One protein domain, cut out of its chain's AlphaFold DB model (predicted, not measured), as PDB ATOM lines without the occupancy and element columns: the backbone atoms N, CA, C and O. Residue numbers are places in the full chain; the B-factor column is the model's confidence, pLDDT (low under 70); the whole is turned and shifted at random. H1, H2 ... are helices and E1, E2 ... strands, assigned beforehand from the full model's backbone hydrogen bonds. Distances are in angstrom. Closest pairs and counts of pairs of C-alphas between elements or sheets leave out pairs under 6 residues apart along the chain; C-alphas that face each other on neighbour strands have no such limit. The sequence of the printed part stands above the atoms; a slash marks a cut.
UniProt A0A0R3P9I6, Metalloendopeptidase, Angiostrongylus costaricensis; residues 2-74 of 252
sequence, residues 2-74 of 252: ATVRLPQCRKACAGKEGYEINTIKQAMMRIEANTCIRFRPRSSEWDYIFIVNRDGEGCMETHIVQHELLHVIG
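This is residues 2 to 74 of the 252 residues of the protein "Metalloendopeptidase" of Angiostrongylus costaricensis (UniProt A0A0R3P9I6). A small sheet of two short parallel strands, E1 and E2, has two crossed helices on one side of it: H2 packs on the strands, mainly E1, and the longer H1 packs on H2. Long loops make the two ends, with Ala 12 in one and Ser 44 in the other. The printed part has 73 residues, with two named strands and two named helices in the order E1, H1, E2, H2, and its class is mixed, helices and strands. It is compact, with a radius of gyration of the C-alphas of 12.2 A, and rounded, spanning 34 by 26 by 23 A.

E1 is residues 2 to 5, with C-alpha 2 at (-34.319, -45.819, -21.460), and E2 is residues 49 to 52. H1, residues 17 to 34, begins with C-alpha 17 at (-42.855, -44.391, -1.945) and is 26.5 A long from first to last C-alpha. H2, residues 62 to 73, is 16.2 A long and ends with C-alpha 73 at (-40.614, -38.652, -25.809).

E1 and E2 are parallel neighbours at 26 degrees; N 50 and O 2 are 2.9 A apart and N 4 and O 50 are 3.0 A apart, within hydrogen-bond range. E1, H1 and E2 make a strand-helix-strand unit, two parallel neighbour strands with a helix between them in the chain, and its crossover is right-handed. E1 and H2 have 5 pairs of C-alphas within 8 A, the closest those of Val 4 and Glu 68, 6.4 A apart. E2 and H2 are near each other, with 5 pairs of C-alphas within 10 A. H1 touches H2 with residues 23 to 31 alone, at a steep tilt of 58 degrees, the same way; their closest C-alphas, of Ala 27 and Gln 66, are 4.9 A apart. In H1 and H2 every O i to N i+4 pair is within hydrogen-bond range.

The C-alphas farthest apart, of Ala 12 and Ser 44, are 35.2 A apart. The printed part has no cut. The links E1 to H1 and H1 to E2 are long. The mean pLDDT of the printed part is 76.8, and residues 2 to 19 and 53 to 59 are under 70.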
ATOM      1  N   ALA A   2     -34.595 -47.227 -21.758       47.50
ATOM      2  CA  ALA A   2     -34.319 -45.819 -21.460       47.50
ATOM      3  C   ALA A   2     -34.438 -45.594 -19.943       47.50
ATOM      4  O   ALA A   2     -35.411 -46.027 -19.330       47.50
ATOM      5  N   THR A   3     -33.457 -44.938 -19.323       50.50
ATOM      6  CA  THR A   3     -33.485 -44.648 -17.879       50.50
ATOM      7  C   THR A   3     -33.722 -43.161 -17.668       50.50
ATOM      8  O   THR A   3     -32.889 -42.351 -18.074       50.50
ATOM      9  N   VAL A   4     -34.822 -42.815 -17.000       58.41
ATOM     10  CA  VAL A   4     -35.108 -41.438 -16.578       58.41
ATOM     11  C   VAL A   4     -34.451 -41.202 -15.228       58.41
ATOM     12  O   VAL A   4     -34.772 -41.878 -14.248       58.41
ATOM     13  N   ARG A   5     -33.524 -40.241 -15.187       56.75
ATOM     14  CA  ARG A   5     -32.885 -39.776 -13.955       56.75
ATOM     15  C   ARG A   5     -33.371 -38.373 -13.659       56.75
ATOM     16  O   ARG A   5     -33.279 -37.504 -14.514       56.75
ATOM     17  N   LEU A   6     -33.865 -38.168 -12.448       54.50
ATOM     18  CA  LEU A   6     -34.342 -36.860 -12.027       54.50
ATOM     19  C   LEU A   6     -33.166 -35.991 -11.553       54.50
ATOM     20  O   LEU A   6     -32.220 -36.520 -10.966       54.50
ATOM     21  N   PRO A   7     -33.201 -34.672 -11.798       52.19
ATOM     22  CA  PRO A   7     -32.162 -33.749 -11.365       52.19
ATOM     23  C   PRO A   7     -32.082 -33.626  -9.836       52.19
ATOM     24  O   PRO A   7     -33.092 -33.673  -9.126       52.19
ATOM     25  N   GLN A   8     -30.859 -33.396  -9.347       51.78
ATOM     26  CA  GLN A   8     -30.535 -33.310  -7.923       51.78
ATOM     27  C   GLN A   8     -31.186 -32.119  -7.231       51.78
ATOM     28  O   GLN A   8     -31.002 -30.966  -7.619       51.78
ATOM     29  N   CYS A   9     -31.869 -32.405  -6.123       50.59
ATOM     30  CA  CYS A   9     -32.430 -31.399  -5.240       50.59
ATOM     31  C   CYS A   9     -32.421 -31.840  -3.782       50.59
ATOM     32  O   CYS A   9     -32.726 -32.982  -3.455       50.59
ATOM     33  N   ARG A  10     -32.226 -30.877  -2.880       43.44
ATOM     34  CA  ARG A  10     -32.489 -31.056  -1.450       43.44
ATOM     35  C   ARG A  10     -33.952 -30.716  -1.160       43.44
ATOM     36  O   ARG A  10     -34.273 -29.542  -0.984       43.44
ATOM     37  N   LYS A  11     -34.846 -31.712  -1.124       48.50
ATOM     38  CA  LYS A  11     -36.232 -31.523  -0.653       48.50
ATOM     39  C   LYS A  11     -36.650 -32.556   0.389       48.50
ATOM     40  O   LYS A  11     -36.316 -33.728   0.297       48.50
ATOM     41  N   ALA A  12     -37.435 -32.080   1.354       43.94
ATOM     42  CA  ALA A  12     -37.836 -32.765   2.584       43.94
ATOM     43  C   ALA A  12     -38.813 -33.953   2.409       43.94
ATOM     44  O   ALA A  12     -39.189 -34.568   3.402       43.94
ATOM     45  N   CYS A  13     -39.237 -34.275   1.181       47.38
ATOM     46  CA  CYS A  13     -40.169 -35.376   0.892       47.38
ATOM     47  C   CYS A  13     -39.613 -36.424  -0.089       47.38
ATOM     48  O   CYS A  13     -40.358 -37.315  -0.492       47.38
ATOM     49  N   ALA A  14     -38.336 -36.320  -0.477       48.25
ATOM     50  CA  ALA A  14     -37.660 -37.380  -1.224       48.25
ATOM     51  C   ALA A  14     -37.585 -38.651  -0.352       48.25
ATOM     52  O   ALA A  14     -37.198 -38.559   0.813       48.25
ATOM     53  N   GLY A  15     -37.996 -39.802  -0.891       50.34
ATOM     54  CA  GLY A  15     -37.928 -41.110  -0.228       50.34
ATOM     55  C   GLY A  15     -39.245 -41.659   0.345       50.34
ATOM     56  O   GLY A  15     -39.220 -42.667   1.045       50.34
ATOM     57  N   LYS A  16     -40.412 -41.038   0.089       57.84
ATOM     58  CA  LYS A  16     -41.726 -41.608   0.475       57.84
ATOM     59  C   LYS A  16     -42.427 -42.252  -0.721       57.84
ATOM     60  O   LYS A  16     -43.089 -41.555  -1.486       57.84
ATOM     61  N   GLU A  17     -42.364 -43.579  -0.815       59.09
ATOM     62  CA  GLU A  17     -42.855 -44.391  -1.945       59.09
ATOM     63  C   GLU A  17     -44.236 -43.960  -2.495       59.09
ATOM     64  O   GLU A  17     -44.391 -43.722  -3.693       59.09
ATOM     65  N   GLY A  18     -45.236 -43.742  -1.631       62.91
ATOM     66  CA  GLY A  18     -46.580 -43.322  -2.062       62.91
ATOM     67  C   GLY A  18     -46.657 -41.912  -2.672       62.91
ATOM     68  O   GLY A  18     -47.430 -41.675  -3.602       62.91
ATOM     69  N   TYR A  19     -45.839 -40.972  -2.188       69.69
ATOM     70  CA  TYR A  19     -45.771 -39.610  -2.726       69.69
ATOM     71  C   TYR A  19     -45.097 -39.591  -4.102       69.69
ATOM     72  O   TYR A  19     -45.549 -38.905  -5.024       69.69
ATOM     73  N   GLU A  20     -44.039 -40.384  -4.258       75.00
ATOM     74  CA  GLU A  20     -43.247 -40.437  -5.484       75.00
ATOM     75  C   GLU A  20     -44.029 -41.071  -6.632       75.00
ATOM     76  O   GLU A  20     -44.121 -40.492  -7.716       75.00
ATOM     77  N   ILE A  21     -44.683 -42.206  -6.364       78.75
ATOM     78  CA  ILE A  21     -45.542 -42.879  -7.343       78.75
ATOM     79  C   ILE A  21     -46.683 -41.954  -7.782       78.75
ATOM     80  O   ILE A  21     -46.971 -41.864  -8.977       78.75
ATOM     81  N   ASN A  22     -47.322 -41.236  -6.851       80.75
ATOM     82  CA  ASN A  22     -48.386 -40.291  -7.198       80.75
ATOM     83  C   ASN A  22     -47.864 -39.130  -8.060       80.75
ATOM     84  O   ASN A  22     -48.499 -38.751  -9.040       80.75
ATOM     85  N   THR A  23     -46.677 -38.610  -7.748       84.19
ATOM     86  CA  THR A  23     -46.031 -37.542  -8.522       84.19
ATOM     87  C   THR A  23     -45.734 -37.982  -9.957       84.19
ATOM     88  O   THR A  23     -46.030 -37.251 -10.905       84.19
ATOM     89  N   ILE A  24     -45.211 -39.202 -10.133       85.81
ATOM     90  CA  ILE A  24     -44.964 -39.786 -11.458       85.81
ATOM     91  C   ILE A  24     -46.276 -39.947 -12.223       85.81
ATOM     92  O   ILE A  24     -46.378 -39.504 -13.367       85.81
ATOM     93  N   LYS A  25     -47.299 -40.525 -11.581       86.56
ATOM     94  CA  LYS A  25     -48.621 -40.709 -12.192       86.56
ATOM     95  C   LYS A  25     -49.232 -39.381 -12.628       86.56
ATOM     96  O   LYS A  25     -49.765 -39.299 -13.726       86.56
ATOM     97  N   GLN A  26     -49.121 -38.327 -11.820       89.31
ATOM     98  CA  GLN A  26     -49.604 -36.997 -12.197       89.31
ATOM     99  C   GLN A  26     -48.889 -36.435 -13.428       89.31
ATOM    100  O   GLN A  26     -49.545 -35.883 -14.308       89.31
ATOM    101  N   ALA A  27     -47.566 -36.593 -13.514       90.75
ATOM    102  CA  ALA A  27     -46.803 -36.148 -14.678       90.75
ATOM    103  C   ALA A  27     -47.211 -36.917 -15.947       90.75
ATOM    104  O   ALA A  27     -47.443 -36.301 -16.987       90.75
ATOM    105  N   MET A  28     -47.371 -38.241 -15.837       91.94
ATOM    106  CA  MET A  28     -47.881 -39.090 -16.918       91.94
ATOM    107  C   MET A  28     -49.277 -38.638 -17.363       91.94
ATOM    108  O   MET A  28     -49.469 -38.344 -18.539       91.94
ATOM    109  N   MET A  29     -50.218 -38.469 -16.427       92.88
ATOM    110  CA  MET A  29     -51.595 -38.048 -16.728       92.88
ATOM    111  C   MET A  29     -51.665 -36.706 -17.468       92.88
ATOM    112  O   MET A  29     -52.489 -36.553 -18.363       92.88
ATOM    113  N   ARG A  30     -50.802 -35.733 -17.143       93.75
ATOM    114  CA  ARG A  30     -50.764 -34.440 -17.853       93.75
ATOM    115  C   ARG A  30     -50.394 -34.594 -19.325       93.75
ATOM    116  O   ARG A  30     -51.009 -33.961 -20.181       93.75
ATOM    117  N   ILE A  31     -49.420 -35.454 -19.622       94.06
ATOM    118  CA  ILE A  31     -49.016 -35.760 -20.999       94.06
ATOM    119  C   ILE A  31     -50.128 -36.537 -21.714       94.06
ATOM    120  O   ILE A  31     -50.479 -36.193 -22.843       94.06
ATOM    121  N   GLU A  32     -50.724 -37.535 -21.060       94.19
ATOM    122  CA  GLU A  32     -51.811 -38.339 -21.636       94.19
ATOM    123  C   GLU A  32     -53.063 -37.510 -21.946       94.19
ATOM    124  O   GLU A  32     -53.700 -37.720 -22.977       94.19
ATOM    125  N   ALA A  33     -53.406 -36.548 -21.088       92.94
ATOM    126  CA  ALA A  33     -54.573 -35.689 -21.274       92.94
ATOM    127  C   ALA A  33     -54.428 -34.721 -22.461       92.94
ATOM    128  O   ALA A  33     -55.423 -34.306 -23.048       92.94
ATOM    129  N   ASN A  34     -53.194 -34.354 -22.817       94.75
ATOM    130  CA  ASN A  34     -52.918 -33.340 -23.837       94.75
ATOM    131  C   ASN A  34     -52.342 -33.910 -25.139       94.75
ATOM    132  O   ASN A  34     -52.127 -33.159 -26.090       94.75
ATOM    133  N   THR A  35     -52.082 -35.214 -25.198       94.69
ATOM    134  CA  THR A  35     -51.486 -35.883 -26.360       94.69
ATOM    135  C   THR A  35     -52.107 -37.266 -26.556       94.69
ATOM    136  O   THR A  35     -52.951 -37.709 -25.777       94.69
ATOM    137  N   CYS A  36     -51.671 -37.989 -27.584       93.75
ATOM    138  CA  CYS A  36     -52.032 -39.387 -27.805       93.75
ATOM    139  C   CYS A  36     -51.076 -40.393 -27.131       93.75
ATOM    140  O   CYS A  36     -51.311 -41.597 -27.220       93.75
ATOM    141  N   ILE A  37     -50.029 -39.935 -26.432       94.19
ATOM    142  CA  ILE A  37     -49.101 -40.812 -25.698       94.19
ATOM    143  C   ILE A  37     -49.827 -41.465 -24.524       94.19
ATOM    144  O   ILE A  37     -50.589 -40.797 -23.830       94.19
ATOM    145  N   ARG A  38     -49.603 -42.762 -24.288       93.62
ATOM    146  CA  ARG A  38     -50.195 -43.518 -23.173       93.62
ATOM    147  C   ARG A  38     -49.117 -44.320 -22.455       93.62
ATOM    148  O   ARG A  38     -48.439 -45.137 -23.073       93.62
ATOM    149  N   PHE A  39     -48.984 -44.107 -21.153       90.56
ATOM    150  CA  PHE A  39     -48.092 -44.859 -20.286       90.56
ATOM    151  C   PHE A  39     -48.826 -46.087 -19.755       90.56
ATOM    152  O   PHE A  39     -49.952 -46.019 -19.259       90.56
ATOM    153  N   ARG A  40     -48.182 -47.248 -19.854       89.69
ATOM    154  CA  ARG A  40     -48.699 -48.508 -19.317       89.69
ATOM    155  C   ARG A  40     -47.647 -49.137 -18.407       89.69
ATOM    156  O   ARG A  40     -46.459 -49.037 -18.717       89.69
ATOM    157  N   PRO A  41     -48.051 -49.764 -17.287       89.19
ATOM    158  CA  PRO A  41     -47.143 -50.605 -16.524       89.19
ATOM    159  C   PRO A  41     -46.553 -51.670 -17.443       89.19
ATOM    160  O   PRO A  41     -47.283 -52.304 -18.202       89.19
ATOM    161  N   ARG A  42     -45.235 -51.842 -17.372       86.25
ATOM    162  CA  ARG A  42     -44.534 -52.847 -18.164       86.25
ATOM    163  C   ARG A  42     -45.019 -54.249 -17.793       86.25
ATOM    164  O   ARG A  42     -45.162 -54.562 -16.611       86.25
ATOM    165  N   SER A  43     -45.189 -55.085 -18.805       92.12
ATOM    166  CA  SER A  43     -45.393 -56.522 -18.707       92.12
ATOM    167  C   SER A  43     -44.137 -57.259 -19.195       92.12
ATOM    168  O   SER A  43     -43.228 -57.526 -18.410       92.12
ATOM    169  N   SER A  44     -44.040 -57.526 -20.495       91.19
ATOM    170  CA  SER A  44     -42.945 -58.248 -21.149       91.19
ATOM    171  C   SER A  44     -42.264 -57.444 -22.260       91.19
ATOM    172  O   SER A  44     -41.429 -57.984 -22.987       91.19
ATOM    173  N   GLU A  45     -42.581 -56.154 -22.399       90.00
ATOM    174  CA  GLU A  45     -42.030 -55.306 -23.452       90.00
ATOM    175  C   GLU A  45     -40.503 -55.169 -23.304       90.00
ATOM    176  O   GLU A  45     -39.967 -54.994 -22.199       90.00
ATOM    177  N   TRP A  46     -39.792 -55.255 -24.432       86.56
ATOM    178  CA  TRP A  46     -38.331 -55.133 -24.501       86.56
ATOM    179  C   TRP A  46     -37.863 -53.696 -24.276       86.56
ATOM    180  O   TRP A  46     -36.909 -53.453 -23.530       86.56
ATOM    181  N   ASP A  47     -38.581 -52.745 -24.869       83.31
ATOM    182  CA  ASP A  47     -38.339 -51.323 -24.702       83.31
ATOM    183  C   ASP A  47     -39.294 -50.738 -23.675       83.31
ATOM    184  O   ASP A  47     -40.514 -50.799 -23.795       83.31
ATOM    185  N   TYR A  48     -38.704 -50.177 -22.628       81.62
ATOM    186  CA  TYR A  48     -39.418 -49.574 -21.521       81.62
ATOM    187  C   TYR A  48     -38.577 -48.462 -20.907       81.62
ATOM    188  O   TYR A  48     -37.347 -48.399 -21.068       81.62
ATOM    189  N   ILE A  49     -39.278 -47.602 -20.180       84.44
ATOM    190  CA  ILE A  49     -38.696 -46.525 -19.398       84.44
ATOM    191  C   ILE A  49     -38.570 -47.014 -17.960       84.44
ATOM    192  O   ILE A  49     -39.536 -47.511 -17.380       84.44
ATOM    193  N   PHE A  50     -37.385 -46.869 -17.380       82.69
ATOM    194  CA  PHE A  50     -37.149 -47.145 -15.969       82.69
ATOM    195  C   PHE A  50     -36.911 -45.828 -15.233       82.69
ATOM    196  O   PHE A  50     -35.939 -45.123 -15.513       82.69
ATOM    197  N   ILE A  51     -37.830 -45.477 -14.333       82.00
ATOM    198  CA  ILE A  51     -37.763 -44.249 -13.538       82.00
ATOM    199  C   ILE A  51     -37.113 -44.599 -12.207       82.00
ATOM    200  O   ILE A  51     -37.620 -45.444 -11.473       82.00
ATOM    201  N   VAL A  52     -35.990 -43.950 -11.909       76.38
ATOM    202  CA  VAL A  52     -35.248 -44.177 -10.668       76.38
ATOM    203  C   VAL A  52     -35.138 -42.864  -9.916       76.38
ATOM    204  O   VAL A  52     -34.582 -41.899 -10.442       76.38
ATOM    205  N   ASN A  53     -35.614 -42.855  -8.672       69.31
ATOM    206  CA  ASN A  53     -35.226 -41.844  -7.703       69.31
ATOM    207  C   ASN A  53     -34.122 -42.426  -6.814       69.31
ATOM    208  O   ASN A  53     -34.311 -43.474  -6.202       69.31
ATOM    209  N   ARG A  54     -32.949 -41.793  -6.792       65.12
ATOM    210  CA  ARG A  54     -31.843 -42.191  -5.913       65.12
ATOM    211  C   ARG A  54     -31.846 -41.288  -4.688       65.12
ATOM    212  O   ARG A  54     -31.970 -40.069  -4.823       65.12
ATOM    213  N   ASP A  55     -31.692 -41.884  -3.512       54.94
ATOM    214  CA  ASP A  55     -31.684 -41.151  -2.247       54.94
ATOM    215  C   ASP A  55     -30.643 -40.027  -2.264       54.94
ATOM    216  O   ASP A  55     -29.461 -40.241  -2.530       54.94
ATOM    217  N   GLY A  56     -31.100 -38.802  -1.998       52.62
ATOM    218  CA  GLY A  56     -30.256 -37.605  -2.000       52.62
ATOM    219  C   GLY A  56     -29.933 -37.021  -3.383       52.62
ATOM    220  O   GLY A  56     -29.286 -35.975  -3.440       52.62
ATOM    221  N   GLU A  57     -30.404 -37.627  -4.480       52.41
ATOM    222  CA  GLU A  57     -30.063 -37.223  -5.853       52.41
ATOM    223  C   GLU A  57     -31.248 -36.682  -6.680       52.41
ATOM    224  O   GLU A  57     -31.049 -36.386  -7.854       52.41
ATOM    225  N   GLY A  58     -32.455 -36.499  -6.125       55.53
ATOM    226  CA  GLY A  58     -33.639 -36.146  -6.932       55.53
ATOM    227  C   GLY A  58     -34.686 -35.244  -6.265       55.53
ATOM    228  O   GLY A  58     -35.046 -35.433  -5.103       55.53
ATOM    229  N   CYS A  59     -35.232 -34.279  -7.019       64.19
ATOM    230  CA  CYS A  59     -36.546 -33.686  -6.726       64.19
ATOM    231  C   CYS A  59     -37.655 -34.559  -7.335       64.19
ATOM    232  O   CYS A  59     -37.833 -34.572  -8.554       64.19
ATOM    233  N   MET A  60     -38.499 -35.164  -6.502       74.44
ATOM    234  CA  MET A  60     -39.778 -35.716  -6.954       74.44
ATOM    235  C   MET A  60     -40.839 -34.611  -7.013       74.44
ATOM    236  O   MET A  60     -41.680 -34.494  -6.129       74.44
ATOM    237  N   GLU A  61     -40.782 -33.770  -8.046       81.62
ATOM    238  CA  GLU A  61     -41.845 -32.804  -8.351       81.62
ATOM    239  C   GLU A  61     -42.467 -33.096  -9.713       81.62
ATOM    240  O   GLU A  61     -41.758 -33.385 -10.673       81.62
ATOM    241  N   THR A  62     -43.788 -32.934  -9.822       86.69
ATOM    242  CA  THR A  62     -44.562 -33.296 -11.023       86.69
ATOM    243  C   THR A  62     -43.988 -32.676 -12.295       86.69
ATOM    244  O   THR A  62     -43.781 -33.373 -13.280       86.69
ATOM    245  N   HIS A  63     -43.661 -31.383 -12.260       85.88
ATOM    246  CA  HIS A  63     -43.098 -30.657 -13.403       85.88
ATOM    247  C   HIS A  63     -41.689 -31.139 -13.803       85.88
ATOM    248  O   HIS A  63     -41.349 -31.137 -14.979       85.88
ATOM    249  N   ILE A  64     -40.879 -31.614 -12.853       86.31
ATOM    250  CA  ILE A  64     -39.546 -32.161 -13.144       86.31
ATOM    251  C   ILE A  64     -39.683 -33.536 -13.791       86.31
ATOM    252  O   ILE A  64     -39.082 -33.789 -14.828       86.31
ATOM    253  N   VAL A  65     -40.535 -34.405 -13.236       89.75
ATOM    254  CA  VAL A  65     -40.812 -35.708 -13.856       89.75
ATOM    255  C   VAL A  65     -41.377 -35.520 -15.264       89.75
ATOM    256  O   VAL A  65     -40.969 -36.208 -16.191       89.75
ATOM    257  N   GLN A  66     -42.272 -34.550 -15.446       94.12
ATOM    258  CA  GLN A  66     -42.829 -34.201 -16.749       94.12
ATOM    259  C   GLN A  66     -41.753 -33.736 -17.741       94.12
ATOM    260  O   GLN A  66     -41.764 -34.193 -18.881       94.12
ATOM    261  N   HIS A  67     -40.811 -32.886 -17.318       93.31
ATOM    262  CA  HIS A  67     -39.665 -32.461 -18.132       93.31
ATOM    263  C   HIS A  67     -38.831 -33.659 -18.606       93.31
ATOM    264  O   HIS A  67     -38.564 -33.801 -19.798       93.31
ATOM    265  N   GLU A  68     -38.479 -34.569 -17.695       92.00
ATOM    266  CA  GLU A  68     -37.680 -35.741 -18.060       92.00
ATOM    267  C   GLU A  68     -38.450 -36.732 -18.948       92.00
ATOM    268  O   GLU A  68     -37.882 -37.328 -19.863       92.00
ATOM    269  N   LEU A  69     -39.759 -36.896 -18.732       92.50
ATOM    270  CA  LEU A  69     -40.593 -37.705 -19.623       92.50
ATOM    271  C   LEU A  69     -40.664 -37.098 -21.030       92.50
ATOM    272  O   LEU A  69     -40.607 -37.841 -22.008       92.50
ATOM    273  N   LEU A  70     -40.728 -35.770 -21.156       94.69
ATOM    274  CA  LEU A  70     -40.694 -35.090 -22.456       94.69
ATOM    275  C   LEU A  70     -39.351 -35.268 -23.177       94.69
ATOM    276  O   LEU A  70     -39.342 -35.396 -24.403       94.69
ATOM    277  N   HIS A  71     -38.234 -35.363 -22.449       92.81
ATOM    278  CA  HIS A  71     -36.958 -35.776 -23.039       92.81
ATOM    279  C   HIS A  71     -37.016 -37.183 -23.629       92.81
ATOM    280  O   HIS A  71     -36.572 -37.384 -24.758       92.81
ATOM    281  N   VAL A  72     -37.597 -38.147 -22.909       90.12
ATOM    282  CA  VAL A  72     -37.738 -39.525 -23.415       90.12
ATOM    283  C   VAL A  72     -38.647 -39.597 -24.639       90.12
ATOM    284  O   VAL A  72     -38.376 -40.364 -25.557       90.12
ATOM    285  N   ILE A  73     -39.700 -38.779 -24.665       91.62
ATOM    286  CA  ILE A  73     -40.614 -38.652 -25.809       91.62
ATOM    287  C   ILE A  73     -39.908 -38.035 -27.033       91.62
ATOM    288  O   ILE A  73     -40.348 -38.239 -28.160       91.62
ATOM    289  N   GLY A  74     -38.796 -37.320 -26.840       87.50
ATOM    290  CA  GLY A  74     -37.946 -36.835 -27.931       87.50
ATOM    291  C   GLY A  74     -37.821 -35.316 -28.030       87.50
ATOM    292  O   GLY A  74     -37.376 -34.809 -29.060       87.50
TER     293      GLY A  74